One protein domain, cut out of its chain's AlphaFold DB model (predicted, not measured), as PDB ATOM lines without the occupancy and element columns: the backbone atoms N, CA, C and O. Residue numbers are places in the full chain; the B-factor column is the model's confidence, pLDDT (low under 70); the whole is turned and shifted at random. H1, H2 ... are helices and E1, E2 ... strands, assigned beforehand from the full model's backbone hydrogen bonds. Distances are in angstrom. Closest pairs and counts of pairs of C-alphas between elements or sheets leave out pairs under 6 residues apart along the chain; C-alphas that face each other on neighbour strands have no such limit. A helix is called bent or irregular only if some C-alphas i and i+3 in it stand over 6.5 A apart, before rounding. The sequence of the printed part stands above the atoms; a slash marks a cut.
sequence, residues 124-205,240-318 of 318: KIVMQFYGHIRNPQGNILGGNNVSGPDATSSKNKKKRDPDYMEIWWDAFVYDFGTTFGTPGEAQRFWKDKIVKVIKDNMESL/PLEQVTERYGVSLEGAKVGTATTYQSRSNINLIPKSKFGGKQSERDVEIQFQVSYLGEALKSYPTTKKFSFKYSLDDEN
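What this domain is: This is residues 124 to 205 and 240 to 318 of the 318 residues of an uncharacterized protein of Candidatus Poribacteria bacterium (UniProt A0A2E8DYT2). A strongly twisted, wholly antiparallel sheet of six strands, E1, E2, E3, E5, E6 and E7, curls round one long kinked helix, H2, the longest helix here. The short helix H1 and its loops lie off the sheet toward one end of the elongated shape, strand E4 and its loops toward the other, while H3 is on the sheet and H4 only grazes it. The printed part has 161 residues with four named helices and seven named strands, in the order E1 H1 E2 H2 H3 E3 E4 E5 E6 E7 H4, and its class is mixed, helices and strands. The sheet is branched at E5, which has three neighbours. The whole is compact, with a radius of gyration of the C-alphas of 17.4 A, and spans 59 by 38 by 24 A.

How they stand to each other: In the sheet, E5, residues 283 to 295, has E2, residues 166 to 178, on one side and both E6, residues 299 to 301, and E7, residues 306 to 313, on the other. The pairing is staggered: E5 pairs with E7 over residues 283 to 290, with E2 over 288 to 295 and with E6 over 293 to 295. N 291 and O 170 of E5 and E2 are 2.9 A apart, within hydrogen-bond range, as are N 288 and O 308 of E5 and E7 at 2.8 A. E5 and E6 form a hairpin, with N 294 and O 300 at 2.8 A. On the other side of E2 lies E1, residues 124 to 134, with N 129 and O 171 at 2.8 A. E3, residues 251 to 257, an edge strand, lies beside residues 129 to 134 of E1, with E2 on one side of E1 and E3 on the other side, and N 253 and O 132 are 2.8 A apart, within hydrogen-bond range. E2 bends by 72 degrees at residue 175. H2, residues 183 to 202, has a kink of 52 degrees near residue 190. Its closest C-alphas to E1 are those of Gln 187 and Met 127, 6.3 A apart, and to E7 those of Ile 194 and Phe 310, 7.2 A. H3, residues 240 to 245, only just touches residues 201 to 202 of H2, with 3 pairs of C-alphas within 8 A, the closest being Met 202 and Pro 240 at 5.2 A; their lines are about perpendicular, at 84 degrees. The height of H3 over the sheet is 7.7 A. H4, residues 314 to 317, is near H2, with 5 pairs of C-alphas within 10 A. H1, residues 154 to 159, is not on the sheet. E4, residues 269 to 273, pairs with no named strand. Every O i to N i+4 pair is within hydrogen-bond range in H3, while H2 has 14 of 16, H1 has 0 of 2 but 2 of 3 O i to N i+3 pairs, and H4 is too short for such a pair.

Where its parts are: E1 begins at C-alpha 124, (200.379, 178.860, 147.261), and is 32.6 A long, as is E2. E5 measures 37.5 A, H2 25.5 A, E7 22.9 A and E3 18.3 A. H1 and H2 are irregular: C-alphas 155 and 158 are 7.2 A apart, and C-alphas 189 and 192 are 7.5 A apart. H4 ends at C-alpha 317, (203.367, 184.914, 159.903).

The domain as a whole: The two C-alphas farthest apart are those of Asp 163 and Ser 275, 59.7 A. Residues 206 to 239 are not printed, and C-alphas 205 and 240 are 7.7 A apart across this cut. The links E1 to H1, 19 residues, and E3 to E4, 11 residues, are long. The mean pLDDT of the printed part is 88.0, and it is under 70 at residues 260 to 267 and 302 to 303.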
ATOM      1  N   LYS A 124     201.705 179.475 147.166       89.62
ATOM      2  CA  LYS A 124     200.379 178.860 147.261       89.62
ATOM      3  C   LYS A 124     200.513 177.377 147.575       89.62
ATOM      4  O   LYS A 124     201.280 176.669 146.917       89.62
ATOM      5  N   ILE A 125     199.735 176.896 148.537       89.62
ATOM      6  CA  ILE A 125     199.723 175.499 148.979       89.62
ATOM      7  C   ILE A 125     198.296 174.970 149.120       89.62
ATOM      8  O   ILE A 125     197.332 175.735 149.148       89.62
ATOM      9  N   VAL A 126     198.176 173.647 149.230       90.00
ATOM     10  CA  VAL A 126     196.938 172.992 149.659       90.00
ATOM     11  C   VAL A 126     197.105 172.546 151.103       90.00
ATOM     12  O   VAL A 126     198.023 171.785 151.440       90.00
ATOM     13  N   MET A 127     196.202 173.013 151.961       91.62
ATOM     14  CA  MET A 127     196.095 172.533 153.330       91.62
ATOM     15  C   MET A 127     195.032 171.449 153.445       91.62
ATOM     16  O   MET A 127     193.971 171.557 152.835       91.62
ATOM     17  N   GLN A 128     195.311 170.427 154.253       91.88
ATOM     18  CA  GLN A 128     194.328 169.427 154.646       91.88
ATOM     19  C   GLN A 128     194.333 169.305 156.166       91.88
ATOM     20  O   GLN A 128     195.390 169.146 156.781       91.88
ATOM     21  N   PHE A 129     193.145 169.323 156.751       93.69
ATOM     22  CA  PHE A 129     192.899 169.019 158.152       93.69
ATOM     23  C   PHE A 129     191.850 167.922 158.234       93.69
ATOM     24  O   PHE A 129     190.955 167.863 157.396       93.69
ATOM     25  N   TYR A 130     191.966 167.046 159.220       94.19
ATOM     26  CA  TYR A 130     190.985 165.990 159.423       94.19
ATOM     27  C   TYR A 130     190.886 165.611 160.895       94.19
ATOM     28  O   TYR A 130     191.831 165.796 161.667       94.19
ATOM     29  N   GLY A 131     189.753 165.061 161.296       94.81
ATOM     30  CA  GLY A 131     189.515 164.670 162.679       94.81
ATOM     31  C   GLY A 131     188.285 163.795 162.811       94.81
ATOM     32  O   GLY A 131     187.704 163.358 161.822       94.81
ATOM     33  N   HIS A 132     187.892 163.528 164.045       94.81
ATOM     34  CA  HIS A 132     186.788 162.628 164.342       94.81
ATOM     35  C   HIS A 132     185.522 163.412 164.665       94.81
ATOM     36  O   HIS A 132     185.557 164.620 164.902       94.81
ATOM     37  N   ILE A 133     184.388 162.726 164.637       94.69
ATOM     38  CA  ILE A 133     183.107 163.270 165.078       94.69
ATOM     39  C   ILE A 133     182.717 162.474 166.311       94.69
ATOM     40  O   ILE A 133     182.756 161.247 166.261       94.69
ATOM     41  N   ARG A 134     182.350 163.145 167.397       95.00
ATOM     42  CA  ARG A 134     181.907 162.504 168.637       95.00
ATOM     43  C   ARG A 134     180.443 162.797 168.911       95.00
ATOM     44  O   ARG A 134     179.942 163.854 168.531       95.00
ATOM     45  N   ASN A 135     179.772 161.873 169.580       90.94
ATOM     46  CA  ASN A 135     178.409 162.055 170.072       90.94
ATOM     47  C   ASN A 135     178.396 162.746 171.462       90.94
ATOM     48  O   ASN A 135     179.465 162.951 172.047       90.94
ATOM     49  N   PRO A 136     177.217 163.084 172.021       87.12
ATOM     50  CA  PRO A 136     177.105 163.705 173.347       87.12
ATOM     51  C   PRO A 136     177.729 162.892 174.484       87.12
ATOM     52  O   PRO A 136     178.209 163.456 175.460       87.12
ATOM     53  N   GLN A 137     177.753 161.565 174.350       86.00
ATOM     54  CA  GLN A 137     178.352 160.655 175.328       86.00
ATOM     55  C   GLN A 137     179.888 160.597 175.229       86.00
ATOM     56  O   GLN A 137     180.522 159.899 176.014       86.00
ATOM     57  N   GLY A 138     180.494 161.316 174.277       88.12
ATOM     58  CA  GLY A 138     181.940 161.340 174.055       88.12
ATOM     59  C   GLY A 138     182.469 160.186 173.203       88.12
ATOM     60  O   GLY A 138     183.678 160.077 173.024       88.12
ATOM     61  N   ASN A 139     181.595 159.348 172.642       91.12
ATOM     62  CA  ASN A 139     182.002 158.260 171.760       91.12
ATOM     63  C   ASN A 139     182.241 158.787 170.345       91.12
ATOM     64  O   ASN A 139     181.400 159.499 169.787       91.12
ATOM     65  N   ILE A 140     183.359 158.379 169.744       92.19
ATOM     66  CA  ILE A 140     183.659 158.650 168.337       92.19
ATOM     67  C   ILE A 140     182.669 157.882 167.453       92.19
ATOM     68  O   ILE A 140     182.367 156.715 167.694       92.19
ATOM     69  N   LEU A 141     182.149 158.549 166.426       89.50
ATOM     70  CA  LEU A 141     181.318 157.929 165.407       89.50
ATOM     71  C   LEU A 141     182.164 157.062 164.470       89.50
ATOM     72  O   LEU A 141     183.210 157.487 163.983       89.50
ATOM     73  N   GLY A 142     181.641 155.880 164.153       87.69
ATOM     74  CA  GLY A 142     182.296 154.906 163.284       87.69
ATOM     75  C   GLY A 142     183.289 153.999 164.015       87.69
ATOM     76  O   GLY A 142     183.377 154.022 165.239       87.69
ATOM     77  N   GLY A 143     184.013 153.174 163.252       84.38
ATOM     78  CA  GLY A 143     184.958 152.184 163.789       84.38
ATOM     79  C   GLY A 143     186.182 152.781 164.494       84.38
ATOM     80  O   GLY A 143     186.737 152.158 165.393       84.38
ATOM     81  N   ASN A 144     186.579 154.005 164.123       87.31
ATOM     82  CA  ASN A 144     187.744 154.723 164.648       87.31
ATOM     83  C   ASN A 144     189.090 153.998 164.429       87.31
ATOM     84  O   ASN A 144     190.069 154.253 165.134       87.31
ATOM     85  N   ASN A 145     189.186 153.115 163.432       87.12
ATOM     86  CA  ASN A 145     190.433 152.399 163.152       87.12
ATOM     87  C   ASN A 145     191.314 153.148 162.148       87.12
ATOM     88  O   ASN A 145     192.548 153.064 162.203       87.12
ATOM     89  N   VAL A 146     190.696 153.873 161.210       88.50
ATOM     90  CA  VAL A 146     191.390 154.617 160.150       88.50
ATOM     91  C   VAL A 146     190.681 155.935 159.830       88.50
ATOM     92  O   VAL A 146     189.465 156.038 159.908       88.50
ATOM     93  N   SER A 147     191.444 156.963 159.454       90.19
ATOM     94  CA  SER A 147     190.909 158.285 159.099       90.19
ATOM     95  C   SER A 147     191.879 159.086 158.227       90.19
ATOM     96  O   SER A 147     193.081 158.795 158.181       90.19
ATOM     97  N   GLY A 148     191.351 160.096 157.532       89.06
ATOM     98  CA  GLY A 148     192.133 161.045 156.745       89.06
ATOM     99  C   GLY A 148     192.737 160.465 155.455       89.06
ATOM    100  O   GLY A 148     192.269 159.443 154.943       89.06
ATOM    101  N   PRO A 149     193.793 161.099 154.905       85.25
ATOM    102  CA  PRO A 149     194.290 160.819 153.552       85.25
ATOM    103  C   PRO A 149     194.796 159.381 153.366       85.25
ATOM    104  O   PRO A 149     194.683 158.816 152.279       85.25
ATOM    105  N   ASP A 150     195.302 158.761 154.433       86.69
ATOM    106  CA  ASP A 150     195.853 157.407 154.388       86.69
ATOM    107  C   ASP A 150     194.834 156.317 154.744       86.69
ATOM    108  O   ASP A 150     195.176 155.130 154.655       86.69
ATOM    109  N   ALA A 151     193.591 156.665 155.108       86.94
ATOM    110  CA  ALA A 151     192.537 155.682 155.399       86.94
ATOM    111  C   ALA A 151     192.366 154.710 154.226       86.94
ATOM    112  O   ALA A 151     192.316 153.495 154.413       86.94
ATOM    113  N   THR A 152     192.440 155.291 153.025       85.62
ATOM    114  CA  THR A 152     192.604 154.763 151.662       85.62
ATOM    115  C   THR A 152     193.631 153.660 151.403       85.62
ATOM    116  O   THR A 152     193.439 152.762 150.577       85.62
ATOM    117  N   SER A 153     194.754 153.730 152.109       87.50
ATOM    118  CA  SER A 153     195.983 153.061 151.686       87.50
ATOM    119  C   SER A 153     195.920 151.535 151.811       87.50
ATOM    120  O   SER A 153     195.291 150.977 152.713       87.50
ATOM    121  N   SER A 154     196.648 150.836 150.934       85.88
ATOM    122  CA  SER A 154     196.764 149.370 150.954       85.88
ATOM    123  C   SER A 154     197.285 148.833 152.292       85.88
ATOM    124  O   SER A 154     196.848 147.776 152.746       85.88
ATOM    125  N   LYS A 155     198.162 149.591 152.963       87.56
ATOM    126  CA  LYS A 155     198.705 149.272 154.294       87.56
ATOM    127  C   LYS A 155     197.630 149.250 155.384       87.56
ATOM    128  O   LYS A 155     197.753 148.494 156.342       87.56
ATOM    129  N   ASN A 156     196.579 150.050 155.224       86.62
ATOM    130  CA  ASN A 156     195.501 150.182 156.197       86.62
ATOM    131  C   ASN A 156     194.307 149.261 155.906       86.62
ATOM    132  O   ASN A 156     193.415 149.174 156.740       86.62
ATOM    133  N   LYS A 157     194.302 148.508 154.793       84.00
ATOM    134  CA  LYS A 157     193.192 147.608 154.426       84.00
ATOM    135  C   LYS A 157     192.862 146.576 155.513       84.00
ATOM    136  O   LYS A 157     191.694 146.306 155.737       84.00
ATOM    137  N   LYS A 158     193.874 146.040 156.209       84.19
ATOM    138  CA  LYS A 158     193.698 145.060 157.302       84.19
ATOM    139  C   LYS A 158     193.152 145.660 158.601       84.19
ATOM    140  O   LYS A 158     192.727 144.911 159.466       84.19
ATOM    141  N   LYS A 159     193.245 146.984 158.761       84.38
ATOM    142  CA  LYS A 159     192.718 147.708 159.927       84.38
ATOM    143  C   LYS A 159     191.264 148.127 159.733       84.38
ATOM    144  O   LYS A 159     190.675 148.664 160.656       84.38
ATOM    145  N   ARG A 160     190.729 147.959 158.522       80.56
ATOM    146  CA  ARG A 160     189.326 148.230 158.240       80.56
ATOM    147  C   ARG A 160     188.526 147.011 158.634       80.56
ATOM    148  O   ARG A 160     188.894 145.897 158.260       80.56
ATOM    149  N   ASP A 161     187.442 147.262 159.334       76.06
ATOM    150  CA  ASP A 161     186.439 146.253 159.584       76.06
ATOM    151  C   ASP A 161     185.391 146.325 158.460       76.06
ATOM    152  O   ASP A 161     184.868 147.412 158.202       76.06
ATOM    153  N   PRO A 162     185.123 145.231 157.726       70.25
ATOM    154  CA  PRO A 162     184.083 145.220 156.700       70.25
ATOM    155  C   PRO A 162     182.673 145.438 157.269       70.25
ATOM    156  O   PRO A 162     181.814 145.930 156.538       70.25
ATOM    157  N   ASP A 163     182.450 145.137 158.551       78.69
ATOM    158  CA  ASP A 163     181.138 145.217 159.196       78.69
ATOM    159  C   ASP A 163     180.868 146.595 159.827       78.69
ATOM    160  O   ASP A 163     179.735 146.895 160.214       78.69
ATOM    161  N   TYR A 164     181.879 147.473 159.896       80.75
ATOM    162  CA  TYR A 164     181.753 148.810 160.479       80.75
ATOM    163  C   TYR A 164     182.148 149.922 159.510       80.75
ATOM    164  O   TYR A 164     183.129 149.858 158.777       80.75
ATOM    165  N   MET A 165     181.384 151.012 159.563       87.44
ATOM    166  CA  MET A 165     181.686 152.229 158.819       87.44
ATOM    167  C   MET A 165     182.722 153.063 159.576       87.44
ATOM    168  O   MET A 165     182.510 153.425 160.732       87.44
ATOM    169  N   GLU A 166     183.808 153.439 158.917       90.50
ATOM    170  CA  GLU A 166     184.735 154.456 159.413       90.50
ATOM    171  C   GLU A 166     184.205 155.843 159.050       90.50
ATOM    172  O   GLU A 166     183.812 156.076 157.906       90.50
ATOM    173  N   ILE A 167     184.177 156.760 160.019       91.25
ATOM    174  CA  ILE A 167     183.614 158.102 159.841       91.25
ATOM    175  C   ILE A 167     184.606 159.136 160.363       91.25
ATOM    176  O   ILE A 167     185.104 159.042 161.485       91.25
ATOM    177  N   TRP A 168     184.898 160.143 159.547       93.19
ATOM    178  CA  TRP A 168     185.735 161.275 159.938       93.19
ATOM    179  C   TRP A 168     185.355 162.512 159.125       93.19
ATOM    180  O   TRP A 168     184.677 162.418 158.101       93.19
ATOM    181  N   TRP A 169     185.786 163.683 159.583       93.88
ATOM    182  CA  TRP A 169     185.641 164.918 158.823       93.88
ATOM    183  C   TRP A 169     186.964 165.299 158.161       93.88
ATOM    184  O   TRP A 169     188.035 165.083 158.730       93.88
ATOM    185  N   ASP A 170     186.877 165.894 156.976       92.38
ATOM    186  CA  ASP A 170     187.996 166.480 156.246       92.38
ATOM    187  C   ASP A 170     187.702 167.950 155.944       92.38
ATOM    188  O   ASP A 170     186.573 168.328 155.624       92.38
ATOM    189  N   ALA A 171     188.743 168.773 155.985       93.56
ATOM    190  CA  ALA A 171     188.720 170.135 155.497       93.56
ATOM    191  C   ALA A 171     189.925 170.392 154.595       93.56
ATOM    192  O   ALA A 171     191.072 170.176 154.995       93.56
ATOM    193  N   PHE A 172     189.660 170.886 153.391       92.56
ATOM    194  CA  PHE A 172     190.675 171.278 152.424       92.56
ATOM    195  C   PHE A 172     190.661 172.786 152.232       92.56
ATOM    196  O   PHE A 172     189.599 173.389 152.115       92.56
ATOM    197  N   VAL A 173     191.838 173.397 152.162       93.50
ATOM    198  CA  VAL A 173     191.982 174.809 151.797       93.50
ATOM    199  C   VAL A 173     192.924 174.881 150.610       93.50
ATOM    200  O   VAL A 173     194.108 174.563 150.727       93.50
ATOM    201  N   TYR A 174     192.370 175.226 149.454       90.94
ATOM    202  CA  TYR A 174     193.105 175.333 148.198       90.94
ATOM    203  C   TYR A 174     193.643 176.749 148.014       90.94
ATOM    204  O   TYR A 174     193.095 177.700 148.569       90.94
ATOM    205  N   ASP A 175     194.712 176.879 147.228       89.38
ATOM    206  CA  ASP A 175     195.335 178.164 146.897       89.38
ATOM    207  C   ASP A 175     195.699 179.028 148.122       89.38
ATOM    208  O   ASP A 175     195.763 180.256 148.023       89.38
ATOM    209  N   PHE A 176     195.978 178.397 149.268       92.44
ATOM    210  CA  PHE A 176     196.352 179.090 150.499       92.44
ATOM    211  C   PHE A 176     197.729 179.731 150.328       92.44
ATOM    212  O   PHE A 176     198.715 179.022 150.127       92.44
ATOM    213  N   GLY A 177     197.801 181.059 150.385       92.12
ATOM    214  CA  GLY A 177     199.054 181.803 150.340       92.12
ATOM    215  C   GLY A 177     199.752 181.747 151.692       92.12
ATOM    216  O   GLY A 177     199.140 182.008 152.719       92.12
ATOM    217  N   THR A 178     201.035 181.409 151.697       92.25
ATOM    218  CA  THR A 178     201.857 181.365 152.910       92.25
ATOM    219  C   THR A 178     203.244 181.925 152.628       92.25
ATOM    220  O   THR A 178     203.800 181.741 151.546       92.25
ATOM    221  N   THR A 179     203.814 182.577 153.627       92.44
ATOM    222  CA  THR A 179     205.209 183.016 153.715       92.44
ATOM    223  C   THR A 179     206.056 182.087 154.589       92.44
ATOM    224  O   THR A 179     207.239 182.328 154.787       92.44
ATOM    225  N   PHE A 180     205.515 180.987 155.113       89.81
ATOM    226  CA  PHE A 180     206.362 179.930 155.667       89.81
ATOM    227  C   PHE A 180     207.184 179.220 154.587       89.81
ATOM    228  O   PHE A 180     206.701 178.922 153.493       89.81
ATOM    229  N   GLY A 181     208.424 178.862 154.937       77.06
ATOM    230  CA  GLY A 181     209.347 178.168 154.038       77.06
ATOM    231  C   GLY A 181     208.937 176.725 153.723       77.06
ATOM    232  O   GLY A 181     209.424 176.157 152.736       77.06
ATOM    233  N   THR A 182     208.055 176.129 154.536       80.12
ATOM    234  CA  THR A 182     207.487 174.799 154.301       80.12
ATOM    235  C   THR A 182     205.966 174.749 154.520       80.12
ATOM    236  O   THR A 182     205.443 175.383 155.439       80.12
ATOM    237  N   PRO A 183     205.227 173.921 153.753       83.38
ATOM    238  CA  PRO A 183     203.781 173.767 153.938       83.38
ATOM    239  C   PRO A 183     203.364 173.247 155.320       83.38
ATOM    240  O   PRO A 183     202.299 173.596 155.821       83.38
ATOM    241  N   GLY A 184     204.191 172.393 155.933       84.88
ATOM    242  CA  GLY A 184     203.894 171.807 157.240       84.88
ATOM    243  C   GLY A 184     203.945 172.828 158.378       84.88
ATOM    244  O   GLY A 184     203.165 172.720 159.322       84.88
ATOM    245  N   GLU A 185     204.825 173.831 158.286       88.44
ATOM    246  CA  GLU A 185     204.864 174.956 159.230       88.44
ATOM    247  C   GLU A 185     203.583 175.787 159.130       88.44
ATOM    248  O   GLU A 185     202.911 175.984 160.142       88.44
ATOM    249  N   ALA A 186     203.188 176.155 157.907       91.38
ATOM    250  CA  ALA A 186     201.960 176.906 157.653       91.38
ATOM    251  C   ALA A 186     200.720 176.184 158.198       91.38
ATOM    252  O   ALA A 186     199.913 176.772 158.914       91.38
ATOM    253  N   GLN A 187     200.586 174.883 157.918       91.12
ATOM    254  CA  GLN A 187     199.454 174.098 158.410       91.12
ATOM    255  C   GLN A 187     199.391 174.063 159.937       91.12
ATOM    256  O   GLN A 187     198.308 174.183 160.498       91.12
ATOM    257  N   ARG A 188     200.529 173.902 160.623       91.81
ATOM    258  CA  ARG A 188     200.564 173.890 162.093       91.81
ATOM    259  C   ARG A 188     200.198 175.246 162.678       91.81
ATOM    260  O   ARG A 188     199.453 175.277 163.651       91.81
ATOM    261  N   PHE A 189     200.703 176.323 162.083       94.69
ATOM    262  CA  PHE A 189     200.447 177.687 162.529       94.69
ATOM    263  C   PHE A 189     198.965 178.065 162.392       94.69
ATOM    264  O   PHE A 189     198.347 178.534 163.344       94.69
ATOM    265  N   TRP A 190     198.365 177.798 161.229       95.12
ATOM    266  CA  TRP A 190     196.984 178.195 160.936       95.12
ATOM    267  C   TRP A 190     195.915 177.225 161.449       95.12
ATOM    268  O   TRP A 190     194.734 177.582 161.458       95.12
ATOM    269  N   LYS A 191     196.309 176.026 161.903       94.69
ATOM    270  CA  LYS A 191     195.404 174.942 162.318       94.69
ATOM    271  C   LYS A 191     194.284 175.428 163.233       94.69
ATOM    272  O   LYS A 191     193.119 175.221 162.921       94.69
ATOM    273  N   ASP A 192     194.623 176.072 164.344       95.31
ATOM    274  CA  ASP A 192     193.635 176.382 165.382       95.31
ATOM    275  C   ASP A 192     192.637 177.450 164.914       95.31
ATOM    276  O   ASP A 192     191.440 177.328 165.170       95.31
ATOM    277  N   LYS A 193     193.100 178.451 164.147       96.50
ATOM    278  CA  LYS A 193     192.235 179.483 163.551       96.50
ATOM    279  C   LYS A 193     191.273 178.882 162.520       96.50
ATOM    280  O   LYS A 193     190.080 179.168 162.564       96.50
ATOM    281  N   ILE A 194     191.770 178.025 161.624       95.81
ATOM    282  CA  ILE A 194     190.953 177.370 160.589       95.81
ATOM    283  C   ILE A 194     189.945 176.405 161.225       95.81
ATOM    284  O   ILE A 194     188.761 176.439 160.896       95.81
ATOM    285  N   VAL A 195     190.389 175.572 162.170       95.69
ATOM    286  CA  VAL A 195     189.525 174.612 162.875       95.69
ATOM    287  C   VAL A 195     188.448 175.330 163.674       95.69
ATOM    288  O   VAL A 195     187.309 174.871 163.681       95.69
ATOM    289  N   LYS A 196     188.766 176.469 164.297       96.19
ATOM    290  CA  LYS A 196     187.762 177.296 164.964       96.19
ATOM    291  C   LYS A 196     186.671 177.744 163.992       96.19
ATOM    292  O   LYS A 196     185.505 177.526 164.282       96.19
ATOM    293  N   VAL A 197     187.031 178.270 162.818       96.56
ATOM    294  CA  VAL A 197     186.041 178.666 161.799       96.56
ATOM    295  C   VAL A 197     185.181 177.481 161.360       96.56
ATOM    296  O   VAL A 197     183.968 177.628 161.231       96.56
ATOM    297  N   ILE A 198     185.777 176.300 161.175       95.69
ATOM    298  CA  ILE A 198     185.020 175.085 160.846       95.69
ATOM    299  C   ILE A 198     184.021 174.758 161.958       95.69
ATOM    300  O   ILE A 198     182.853 174.535 161.662       95.69
ATOM    301  N   LYS A 199     184.455 174.748 163.223       96.00
ATOM    302  CA  LYS A 199     183.590 174.452 164.373       96.00
ATOM    303  C   LYS A 199     182.465 175.464 164.519       96.00
ATOM    304  O   LYS A 199     181.309 175.063 164.581       96.00
ATOM    305  N   ASP A 200     182.794 176.752 164.476       95.62
ATOM    306  CA  ASP A 200     181.828 177.843 164.596       95.62
ATOM    307  C   ASP A 200     180.746 177.757 163.506       95.62
ATOM    308  O   ASP A 200     179.596 178.083 163.769       95.62
ATOM    309  N   ASN A 201     181.084 177.276 162.301       94.69
ATOM    310  CA  ASN A 201     180.110 177.089 161.223       94.69
ATOM    311  C   ASN A 201     179.375 175.744 161.283       94.69
ATOM    312  O   ASN A 201     178.212 175.678 160.905       94.69
ATOM    313  N   MET A 202     180.037 174.657 161.683       94.81
ATOM    314  CA  MET A 202     179.473 173.304 161.598       94.81
ATOM    315  C   MET A 202     178.701 172.883 162.846       94.81
ATOM    316  O   MET A 202     177.773 172.086 162.722       94.81
ATOM    317  N   GLU A 203     179.068 173.392 164.020       94.56
ATOM    318  CA  GLU A 203     178.469 173.034 165.312       94.56
ATOM    319  C   GLU A 203     177.416 174.055 165.773       94.56
ATOM    320  O   GLU A 203     176.646 173.771 166.689       94.56
ATOM    321  N   SER A 204     177.331 175.229 165.134       92.38
ATOM    322  CA  SER A 204     176.329 176.243 165.479       92.38
ATOM    323  C   SER A 204     174.910 175.748 165.215       92.38
ATOM    324  O   SER A 204     174.588 175.323 164.102       92.38
ATOM    325  N   LEU A 205     174.040 175.883 166.214       90.81
ATOM    326  CA  LEU A 205     172.608 175.650 166.065       90.81
ATOM    327  C   LEU A 205     171.957 176.830 165.344       90.81
ATOM    328  O   LEU A 205     172.231 177.988 165.657       90.81
ATOM    329  N   PRO A 240     174.530 172.293 161.107       92.94
ATOM    330  CA  PRO A 240     174.909 171.686 159.835       92.94
ATOM    331  C   PRO A 240     175.525 170.292 159.999       92.94
ATOM    332  O   PRO A 240     175.285 169.424 159.163       92.94
ATOM    333  N   LEU A 241     176.300 170.051 161.064       93.38
ATOM    334  CA  LEU A 241     176.928 168.753 161.313       93.38
ATOM    335  C   LEU A 241     175.897 167.667 161.638       93.38
ATOM    336  O   LEU A 241     176.010 166.543 161.148       93.38
ATOM    337  N   GLU A 242     174.869 168.003 162.417       93.19
ATOM    338  CA  GLU A 242     173.755 167.096 162.714       93.19
ATOM    339  C   GLU A 242     172.940 166.782 161.453       93.19
ATOM    340  O   GLU A 242     172.584 165.625 161.246       93.19
ATOM    341  N   GLN A 243     172.715 167.762 160.565       90.88
ATOM    342  CA  GLN A 243     172.076 167.508 159.264       90.88
ATOM    343  C   GLN A 243     172.888 166.570 158.376       90.88
ATOM    344  O   GLN A 243     172.332 165.694 157.722       90.88
ATOM    345  N   VAL A 244     174.209 166.754 158.344       89.69
ATOM    346  CA  VAL A 244     175.117 165.929 157.541       89.69
ATOM    347  C   VAL A 244     175.169 164.487 158.037       89.69
ATOM    348  O   VAL A 244     175.213 163.552 157.237       89.69
ATOM    349  N   THR A 245     175.255 164.313 159.351       90.00
ATOM    350  CA  THR A 245     175.473 162.998 159.968       90.00
ATOM    351  C   THR A 245     174.176 162.274 160.295       90.00
ATOM    352  O   THR A 245     174.214 161.085 160.603       90.00
ATOM    353  N   GLU A 246     173.047 162.985 160.260       91.00
ATOM    354  CA  GLU A 246     171.756 162.538 160.776       91.00
ATOM    355  C   GLU A 246     171.863 161.977 162.204       91.00
ATOM    356  O   GLU A 246     171.197 161.006 162.570       91.00
ATOM    357  N   ARG A 247     172.734 162.573 163.027       90.81
ATOM    358  CA  ARG A 247     172.955 162.187 164.426       90.81
ATOM    359  C   ARG A 247     172.848 163.400 165.333       90.81
ATOM    360  O   ARG A 247     173.349 164.463 164.997       90.81
ATOM    361  N   TYR A 248     172.217 163.215 166.487       92.25
ATOM    362  CA  TYR A 248     171.962 164.286 167.444       92.25
ATOM    363  C   TYR A 248     173.191 164.631 168.295       92.25
ATOM    364  O   TYR A 248     173.903 163.735 168.755       92.25
ATOM    365  N   GLY A 249     173.394 165.924 168.547       91.31
ATOM    366  CA  GLY A 249     174.348 166.471 169.510       91.31
ATOM    367  C   GLY A 249     175.810 166.166 169.186       91.31
ATOM    368  O   GLY A 249     176.652 166.074 170.080       91.31
ATOM    369  N   VAL A 250     176.116 165.948 167.910       94.25
ATOM    370  CA  VAL A 250     177.472 165.620 167.475       94.25
ATOM    371  C   VAL A 250     178.378 166.848 167.462       94.25
ATOM    372  O   VAL A 250     177.935 167.963 167.201       94.25
ATOM    373  N   SER A 251     179.669 166.636 167.710       95.38
ATOM    374  CA  SER A 251     180.696 167.682 167.639       95.38
ATOM    375  C   SER A 251     181.977 167.164 166.990       95.38
ATOM    376  O   SER A 251     182.249 165.962 166.980       95.38
ATOM    377  N   LEU A 252     182.771 168.071 166.431       95.31
ATOM    378  CA  LEU A 252     184.066 167.780 165.840       95.31
ATOM    379  C   LEU A 252     185.122 167.639 166.941       95.31
ATOM    380  O   LEU A 252     185.339 168.524 167.780       95.31
ATOM    381  N   GLU A 253     185.842 166.527 166.904       92.88
ATOM    382  CA  GLU A 253     186.882 166.182 167.858       92.88
ATOM    383  C   GLU A 253     188.259 166.100 167.204       92.88
ATOM    384  O   GLU A 253     188.472 165.425 166.191       92.88
ATOM    385  N   GLY A 254     189.220 166.760 167.858       87.12
ATOM    386  CA  GLY A 254     190.603 166.824 167.411       87.12
ATOM    387  C   GLY A 254     190.751 167.514 166.056       87.12
ATOM    388  O   GLY A 254     189.784 167.851 165.388       87.12
ATOM    389  N   ALA A 255     191.995 167.747 165.654       92.12
ATOM    390  CA  ALA A 255     192.335 168.147 164.296       92.12
ATOM    391  C   ALA A 255     193.782 167.741 164.031       92.12
ATOM    392  O   ALA A 255     194.720 168.240 164.662       92.12
ATOM    393  N   LYS A 256     193.953 166.796 163.114       92.31
ATOM    394  CA  LYS A 256     195.243 166.357 162.605       92.31
ATOM    395  C   LYS A 256     195.533 167.094 161.309       92.31
ATOM    396  O   LYS A 256     194.642 167.409 160.522       92.31
ATOM    397  N   VAL A 257     196.811 167.366 161.118       90.12
ATOM    398  CA  VAL A 257     197.325 167.943 159.886       90.12
ATOM    399  C   VAL A 257     197.498 166.808 158.876       90.12
ATOM    400  O   VAL A 257     198.133 165.801 159.188       90.12
ATOM    401  N   GLY A 258     196.884 166.951 157.704       84.06
ATOM    402  CA  GLY A 258     196.976 166.004 156.598       84.06
ATOM    403  C   GLY A 258     198.253 166.167 155.780       84.06
ATOM    404  O   GLY A 258     199.229 166.789 156.204       84.06
ATOM    405  N   THR A 259     198.253 165.608 154.571       76.50
ATOM    406  CA  THR A 259     199.426 165.671 153.696       76.50
ATOM    407  C   THR A 259     199.531 167.058 153.080       76.50
ATOM    408  O   THR A 259     198.797 167.412 152.158       76.50
ATOM    409  N   ALA A 260     200.460 167.860 153.590       67.50
ATOM    410  CA  ALA A 260     200.783 169.152 153.013       67.50
ATOM    411  C   ALA A 260     201.332 168.984 151.593       67.50
ATOM    412  O   ALA A 260     202.304 168.254 151.380       67.50
ATOM    413  N   THR A 261     200.737 169.676 150.623       69.75
ATOM    414  CA  THR A 261     201.237 169.665 149.246       69.75
ATOM    415  C   THR A 261     201.436 171.082 148.743       69.75
ATOM    416  O   THR A 261     200.590 171.959 148.914       69.75
ATOM    417  N   THR A 262     202.594 171.316 148.129       66.88
ATOM    418  CA  THR A 262     202.792 172.496 147.293       66.88
ATOM    419  C   THR A 262     202.265 172.195 145.906       66.88
ATOM    420  O   THR A 262     202.385 171.073 145.395       66.88
ATOM    421  N   TYR A 263     201.750 173.216 145.237       58.78
ATOM    422  CA  TYR A 263     201.601 173.127 143.800       58.78
ATOM    423  C   TYR A 263     203.018 173.162 143.205       58.78
ATOM    424  O   TYR A 263     203.665 174.203 143.222       58.78
ATOM    425  N   GLN A 264     203.514 172.036 142.683       55.56
ATOM    426  CA  GLN A 264     204.914 171.796 142.266       55.56
ATOM    427  C   GLN A 264     205.510 172.788 141.225       55.56
ATOM    428  O   GLN A 264     206.653 172.634 140.779       55.56
ATOM    429  N   SER A 265     204.758 173.805 140.795       53.53
ATOM    430  CA  SER A 265     205.169 174.813 139.820       53.53
ATOM    431  C   SER A 265     205.689 176.102 140.467       53.53
ATOM    432  O   SER A 265     205.109 176.640 141.404       53.53
ATOM    433  N   ARG A 266     206.749 176.666 139.869       57.22
ATOM    434  CA  ARG A 266     207.290 177.999 140.203       57.22
ATOM    435  C   ARG A 266     206.283 179.127 139.979       57.22
ATOM    436  O   ARG A 266     206.422 180.175 140.588       57.22
ATOM    437  N   SER A 267     205.274 178.903 139.134       61.34
ATOM    438  CA  SER A 267     204.183 179.859 138.900       61.34
ATOM    439  C   SER A 267     203.385 180.189 140.163       61.34
ATOM    440  O   SER A 267     202.642 181.161 140.166       61.34
ATOM    441  N   ASN A 268     203.531 179.384 141.217       71.62
ATOM    442  CA  ASN A 268     202.768 179.510 142.454       71.62
ATOM    443  C   ASN A 268     203.535 180.240 143.556       71.62
ATOM    444  O   ASN A 268     203.026 180.346 144.666       71.62
ATOM    445  N   ILE A 269     204.745 180.723 143.250       82.75
ATOM    446  CA  ILE A 269     205.533 181.545 144.161       82.75
ATOM    447  C   ILE A 269     205.486 182.988 143.673       82.75
ATOM    448  O   ILE A 269     206.037 183.336 142.627       82.75
ATOM    449  N   ASN A 270     204.851 183.844 144.461       88.56
ATOM    450  CA  ASN A 270     204.826 185.276 144.252       88.56
ATOM    451  C   ASN A 270     205.894 185.943 145.123       88.56
ATOM    452  O   ASN A 270     205.849 185.901 146.344       88.56
ATOM    453  N   LEU A 271     206.875 186.588 144.498       90.06
ATOM    454  CA  LEU A 271     207.897 187.351 145.213       90.06
ATOM    455  C   LEU A 271     207.410 188.787 145.437       90.06
ATOM    456  O   LEU A 271     207.412 189.600 144.500       90.06
ATOM    457  N   ILE A 272     207.012 189.092 146.672       90.81
ATOM    458  CA  ILE A 272     206.502 190.399 147.097       90.81
ATOM    459  C   ILE A 272     207.679 191.257 147.586       90.81
ATOM    460  O   ILE A 272     208.420 190.814 148.464       90.81
ATOM    461  N   PRO A 273     207.913 192.470 147.047       91.44
ATOM    462  CA  PRO A 273     208.896 193.384 147.626       91.44
ATOM    463  C   PRO A 273     208.530 193.709 149.078       91.44
ATOM    464  O   PRO A 273     207.386 194.063 149.339       91.44
ATOM    465  N   LYS A 274     209.492 193.684 150.006       90.56
ATOM    466  CA  LYS A 274     209.257 194.023 151.425       90.56
ATOM    467  C   LYS A 274     208.615 195.395 151.624       90.56
ATOM    468  O   LYS A 274     207.807 195.567 152.519       90.56
ATOM    469  N   SER A 275     208.941 196.365 150.770       87.50
ATOM    470  CA  SER A 275     208.335 197.704 150.800       87.50
ATOM    471  C   SER A 275     206.846 197.729 150.435       87.50
ATOM    472  O   SER A 275     206.196 198.751 150.625       87.50
ATOM    473  N   LYS A 276     206.327 196.636 149.870       86.75
ATOM    474  CA  LYS A 276     204.927 196.427 149.483       86.75
ATOM    475  C   LYS A 276     204.295 195.262 150.253       86.75
ATOM    476  O   LYS A 276     203.313 194.684 149.802       86.75
ATOM    477  N   PHE A 277     204.916 194.849 151.351       88.50
ATOM    478  CA  PHE A 277     204.376 193.832 152.239       88.50
ATOM    479  C   PHE A 277     203.792 194.534 153.466       88.50
ATOM    480  O   PHE A 277     204.450 195.417 154.019       88.50
ATOM    481  N   GLY A 278     202.561 194.186 153.840       86.62
ATOM    482  CA  GLY A 278     201.850 194.798 154.962       86.62
ATOM    483  C   GLY A 278     200.464 195.356 154.630       86.62
ATOM    484  O   GLY A 278     200.174 195.770 153.499       86.62
ATOM    485  N   GLY A 279     199.613 195.422 155.655       85.12
ATOM    486  CA  GLY A 279     198.303 196.076 155.602       85.12
ATOM    487  C   GLY A 279     197.335 195.399 154.627       85.12
ATOM    488  O   GLY A 279     197.296 194.186 154.504       85.12
ATOM    489  N   LYS A 280     196.559 196.165 153.852       84.94
ATOM    490  CA  LYS A 280     195.581 195.568 152.915       84.94
ATOM    491  C   LYS A 280     196.200 194.658 151.841       84.94
ATOM    492  O   LYS A 280     195.486 193.893 151.205       84.94
ATOM    493  N   GLN A 281     197.509 194.756 151.584       84.25
ATOM    494  CA  GLN A 281     198.192 193.942 150.568       84.25
ATOM    495  C   GLN A 281     198.585 192.547 151.080       84.25
ATOM    496  O   GLN A 281     198.845 191.653 150.268       84.25
ATOM    497  N   SER A 282     198.617 192.342 152.398       90.25
ATOM    498  CA  SER A 282     198.867 191.046 153.046       90.25
ATOM    499  C   SER A 282     197.571 190.288 153.356       90.25
ATOM    500  O   SER A 282     197.630 189.085 153.596       90.25
ATOM    501  N   GLU A 283     196.408 190.942 153.271       93.81
ATOM    502  CA  GLU A 283     195.101 190.304 153.451       93.81
ATOM    503  C   GLU A 283     194.812 189.272 152.349       93.81
ATOM    504  O   GLU A 283     195.090 189.475 151.161       93.81
ATOM    505  N   ARG A 284     194.258 188.135 152.756       94.19
ATOM    506  CA  ARG A 284     193.873 187.008 151.910       94.19
ATOM    507  C   ARG A 284     192.489 186.522 152.315       94.19
ATOM    508  O   ARG A 284     192.106 186.596 153.481       94.19
ATOM    509  N   ASP A 285     191.764 185.999 151.337       95.94
ATOM    510  CA  ASP A 285     190.478 185.336 151.524       95.94
ATOM    511  C   ASP A 285     190.517 184.026 150.740       95.94
ATOM    512  O   ASP A 285     190.874 184.014 149.557       95.94
ATOM    513  N   VAL A 286     190.235 182.922 151.420       95.31
ATOM    514  CA  VAL A 286     190.246 181.571 150.850       95.31
ATOM    515  C   VAL A 286     189.028 180.798 151.326       95.31
ATOM    516  O   VAL A 286     188.495 181.052 152.404       95.31
ATOM    517  N   GLU A 287     188.598 179.818 150.539       96.69
ATOM    518  CA  GLU A 287     187.495 178.940 150.923       96.69
ATOM    519  C   GLU A 287     188.015 177.675 151.613       96.69
ATOM    520  O   GLU A 287     188.817 176.922 151.053       96.69
ATOM    521  N   ILE A 288     187.497 177.400 152.809       95.94
ATOM    522  CA  ILE A 288     187.600 176.102 153.470       95.94
ATOM    523  C   ILE A 288     186.509 175.196 152.907       95.94
ATOM    524  O   ILE A 288     185.327 175.513 152.993       95.94
ATOM    525  N   GLN A 289     186.910 174.052 152.366       94.94
ATOM    526  CA  GLN A 289     186.040 173.011 151.837       94.94
ATOM    527  C   GLN A 289     185.918 171.868 152.841       94.94
ATOM    528  O   GLN A 289     186.834 171.061 152.975       94.94
ATOM    529  N   PHE A 290     184.790 171.803 153.541       94.44
ATOM    530  CA  PHE A 290     184.491 170.794 154.552       94.44
ATOM    531  C   PHE A 290     183.629 169.661 153.995       94.44
ATOM    532  O   PHE A 290     182.656 169.897 153.273       94.44
ATOM    533  N   GLN A 291     183.943 168.431 154.388       93.31
ATOM    534  CA  GLN A 291     183.152 167.244 154.074       93.31
ATOM    535  C   GLN A 291     183.240 166.202 155.193       93.31
ATOM    536  O   GLN A 291     184.195 166.185 155.971       93.31
ATOM    537  N   VAL A 292     182.258 165.303 155.237       93.00
ATOM    538  CA  VAL A 292     182.302 164.094 156.068       93.00
ATOM    539  C   VAL A 292     182.488 162.889 155.158       93.00
ATOM    540  O   VAL A 292     181.832 162.751 154.120       93.00
ATOM    541  N   SER A 293     183.422 162.035 155.548       91.44
ATOM    542  CA  SER A 293     183.832 160.853 154.806       91.44
ATOM    543  C   SER A 293     183.337 159.607 155.537       91.44
ATOM    544  O   SER A 293     183.465 159.501 156.757       91.44
ATOM    545  N   TYR A 294     182.786 158.669 154.770       89.75
ATOM    546  CA  TYR A 294     182.229 157.396 155.210       89.75
ATOM    547  C   TYR A 294     182.939 156.285 154.442       89.75
ATOM    548  O   TYR A 294     182.830 156.198 153.218       89.75
ATOM    549  N   LEU A 295     183.693 155.440 155.133       88.38
ATOM    550  CA  LEU A 295     184.443 154.352 154.516       88.38
ATOM    551  C   LEU A 295     183.972 153.005 155.062       88.38
ATOM    552  O   LEU A 295     184.273 152.651 156.196       88.38
ATOM    553  N   GLY A 296     183.266 152.263 154.210       85.00
ATOM    554  CA  GLY A 296     182.981 150.836 154.377       85.00
ATOM    555  C   GLY A 296     183.735 150.059 153.298       85.00
ATOM    556  O   GLY A 296     184.953 150.193 153.166       85.00
ATOM    557  N   GLU A 297     183.011 149.339 152.436       80.00
ATOM    558  CA  GLU A 297     183.592 148.700 151.241       80.00
ATOM    559  C   GLU A 297     184.250 149.706 150.280       80.00
ATOM    560  O   GLU A 297     185.301 149.441 149.691       80.00
ATOM    561  N   ALA A 298     183.643 150.888 150.153       82.31
ATOM    562  CA  ALA A 298     184.130 151.994 149.342       82.31
ATOM    563  C   ALA A 298     184.074 153.305 150.130       82.31
ATOM    564  O   ALA A 298     183.237 153.477 151.020       82.31
ATOM    565  N   LEU A 299     184.961 154.239 149.773       83.12
ATOM    566  CA  LEU A 299     184.916 155.598 150.297       83.12
ATOM    567  C   LEU A 299     183.745 156.341 149.658       83.12
ATOM    568  O   LEU A 299     183.701 156.512 148.439       83.12
ATOM    569  N   LYS A 300     182.821 156.802 150.491       84.25
ATOM    570  CA  LYS A 300     181.731 157.695 150.122       84.25
ATOM    571  C   LYS A 300     181.917 159.009 150.869       84.25
ATOM    572  O   LYS A 300     182.162 159.020 152.069       84.25
ATOM    573  N   SER A 301     181.782 160.119 150.161       75.00
ATOM    574  CA  SER A 301     181.720 161.454 150.754       75.00
ATOM    575  C   SER A 301     180.291 161.965 150.616       75.00
ATOM    576  O   SER A 301     179.788 162.088 149.498       75.00
ATOM    577  N   TYR A 302     179.629 162.230 151.739       64.06
ATOM    578  CA  TYR A 302     178.303 162.845 151.776       64.06
ATOM    579  C   TYR A 302     178.257 163.814 152.961       64.06
ATOM    580  O   TYR A 302     178.777 163.485 154.026       64.06
ATOM    581  N   PRO A 303     177.697 165.022 152.805       63.34
ATOM    582  CA  PRO A 303     176.944 165.563 151.682       63.34
ATOM    583  C   PRO A 303     177.889 166.289 150.714       63.34
ATOM    584  O   PRO A 303     179.112 166.146 150.793       63.34
ATOM    585  N   THR A 304     177.330 167.084 149.797       74.31
ATOM    586  CA  THR A 304     178.089 168.066 149.014       74.31
ATOM    587  C   THR A 304     178.950 168.927 149.933       74.31
ATOM    588  O   THR A 304     178.477 169.423 150.960       74.31
ATOM    589  N   THR A 305     180.210 169.112 149.542       84.81
ATOM    590  CA  THR A 305     181.206 169.907 150.259       84.81
ATOM    591  C   THR A 305     180.636 171.256 150.701       84.81
ATOM    592  O   THR A 305     180.162 172.042 149.877       84.81
ATOM    593  N   LYS A 306     180.691 171.535 152.006       90.75
ATOM    594  CA  LYS A 306     180.341 172.842 152.573       90.75
ATOM    595  C   LYS A 306     181.534 173.778 152.445       90.75
ATOM    596  O   LYS A 306     182.677 173.351 152.580       90.75
ATOM    597  N   LYS A 307     181.266 175.050 152.161       93.88
ATOM    598  CA  LYS A 307     182.295 176.061 151.921       93.88
ATOM    599  C   LYS A 307     182.187 177.188 152.934       93.88
ATOM    600  O   LYS A 307     181.090 177.698 153.146       93.88
ATOM    601  N   PHE A 308     183.318 177.592 153.505       92.19
ATOM    602  CA  PHE A 308     183.411 178.709 154.449       92.19
ATOM    603  C   PHE A 308     184.507 179.673 154.007       92.19
ATOM    604  O   PHE A 308     185.592 179.227 153.649       92.19
ATOM    605  N   SER A 309     184.252 180.979 154.054       95.75
ATOM    606  CA  SER A 309     185.310 181.974 153.842       95.75
ATOM    607  C   SER A 309     186.224 182.024 155.067       95.75
ATOM    608  O   SER A 309     185.763 182.040 156.210       95.75
ATOM    609  N   PHE A 310     187.528 182.049 154.814       97.00
ATOM    610  CA  PHE A 310     188.571 182.231 155.805       97.00
ATOM    611  C   PHE A 310     189.434 183.418 155.402       97.00
ATOM    612  O   PHE A 310     190.211 183.359 154.447       97.00
ATOM    613  N   LYS A 311     189.293 184.498 156.165       96.19
ATOM    614  CA  LYS A 311     190.069 185.720 155.991       96.19
ATOM    615  C   LYS A 311     191.256 185.713 156.939       96.19
ATOM    616  O   LYS A 311     191.095 185.443 158.128       96.19
ATOM    617  N   TYR A 312     192.431 186.021 156.412       95.81
ATOM    618  CA  TYR A 312     193.674 186.056 157.175       95.81
ATOM    619  C   TYR A 312     194.650 187.069 156.583       95.81
ATOM    620  O   TYR A 312     194.440 187.578 155.482       95.81
ATOM    621  N   SER A 313     195.718 187.365 157.318       95.12
ATOM    622  CA  SER A 313     196.810 188.206 156.837       95.12
ATOM    623  C   SER A 313     198.116 187.427 156.830       95.12
ATOM    624  O   SER A 313     198.423 186.719 157.788       95.12
ATOM    625  N   LEU A 314     198.908 187.595 155.770       93.25
ATOM    626  CA  LEU A 314     200.291 187.108 155.723       93.25
ATOM    627  C   LEU A 314     201.196 187.814 156.748       93.25
ATOM    628  O   LEU A 314     202.270 187.305 157.064       93.25
ATOM    629  N   ASP A 315     200.777 188.970 157.276       91.50
ATOM    630  CA  ASP A 315     201.511 189.663 158.339       91.50
ATOM    631  C   ASP A 315     201.519 188.859 159.642       91.50
ATOM    632  O   ASP A 315     202.475 188.959 160.399       91.50
ATOM    633  N   ASP A 316     200.509 188.013 159.880       91.31
ATOM    634  CA  ASP A 316     200.444 187.163 161.076       91.31
ATOM    635  C   ASP A 316     201.606 186.151 161.140       91.31
ATOM    636  O   ASP A 316     201.875 185.591 162.200       91.31
ATOM    637  N   GLU A 317     202.275 185.886 160.014       90.06
ATOM    638  CA  GLU A 317     203.367 184.914 159.903       90.06
ATOM    639  C   GLU A 317     204.772 185.521 160.082       90.06
ATOM    640  O   GLU A 317     205.748 184.766 160.108       90.06
ATOM    641  N   ASN A 318     204.897 186.855 160.161       77.81
ATOM    642  CA  ASN A 318     206.181 187.576 160.098       77.81
ATOM    643  C   ASN A 318     206.528 188.377 161.358       77.81
ATOM    644  O   ASN A 318     205.618 188.915 162.021       77.81
TER     645      ASN A 318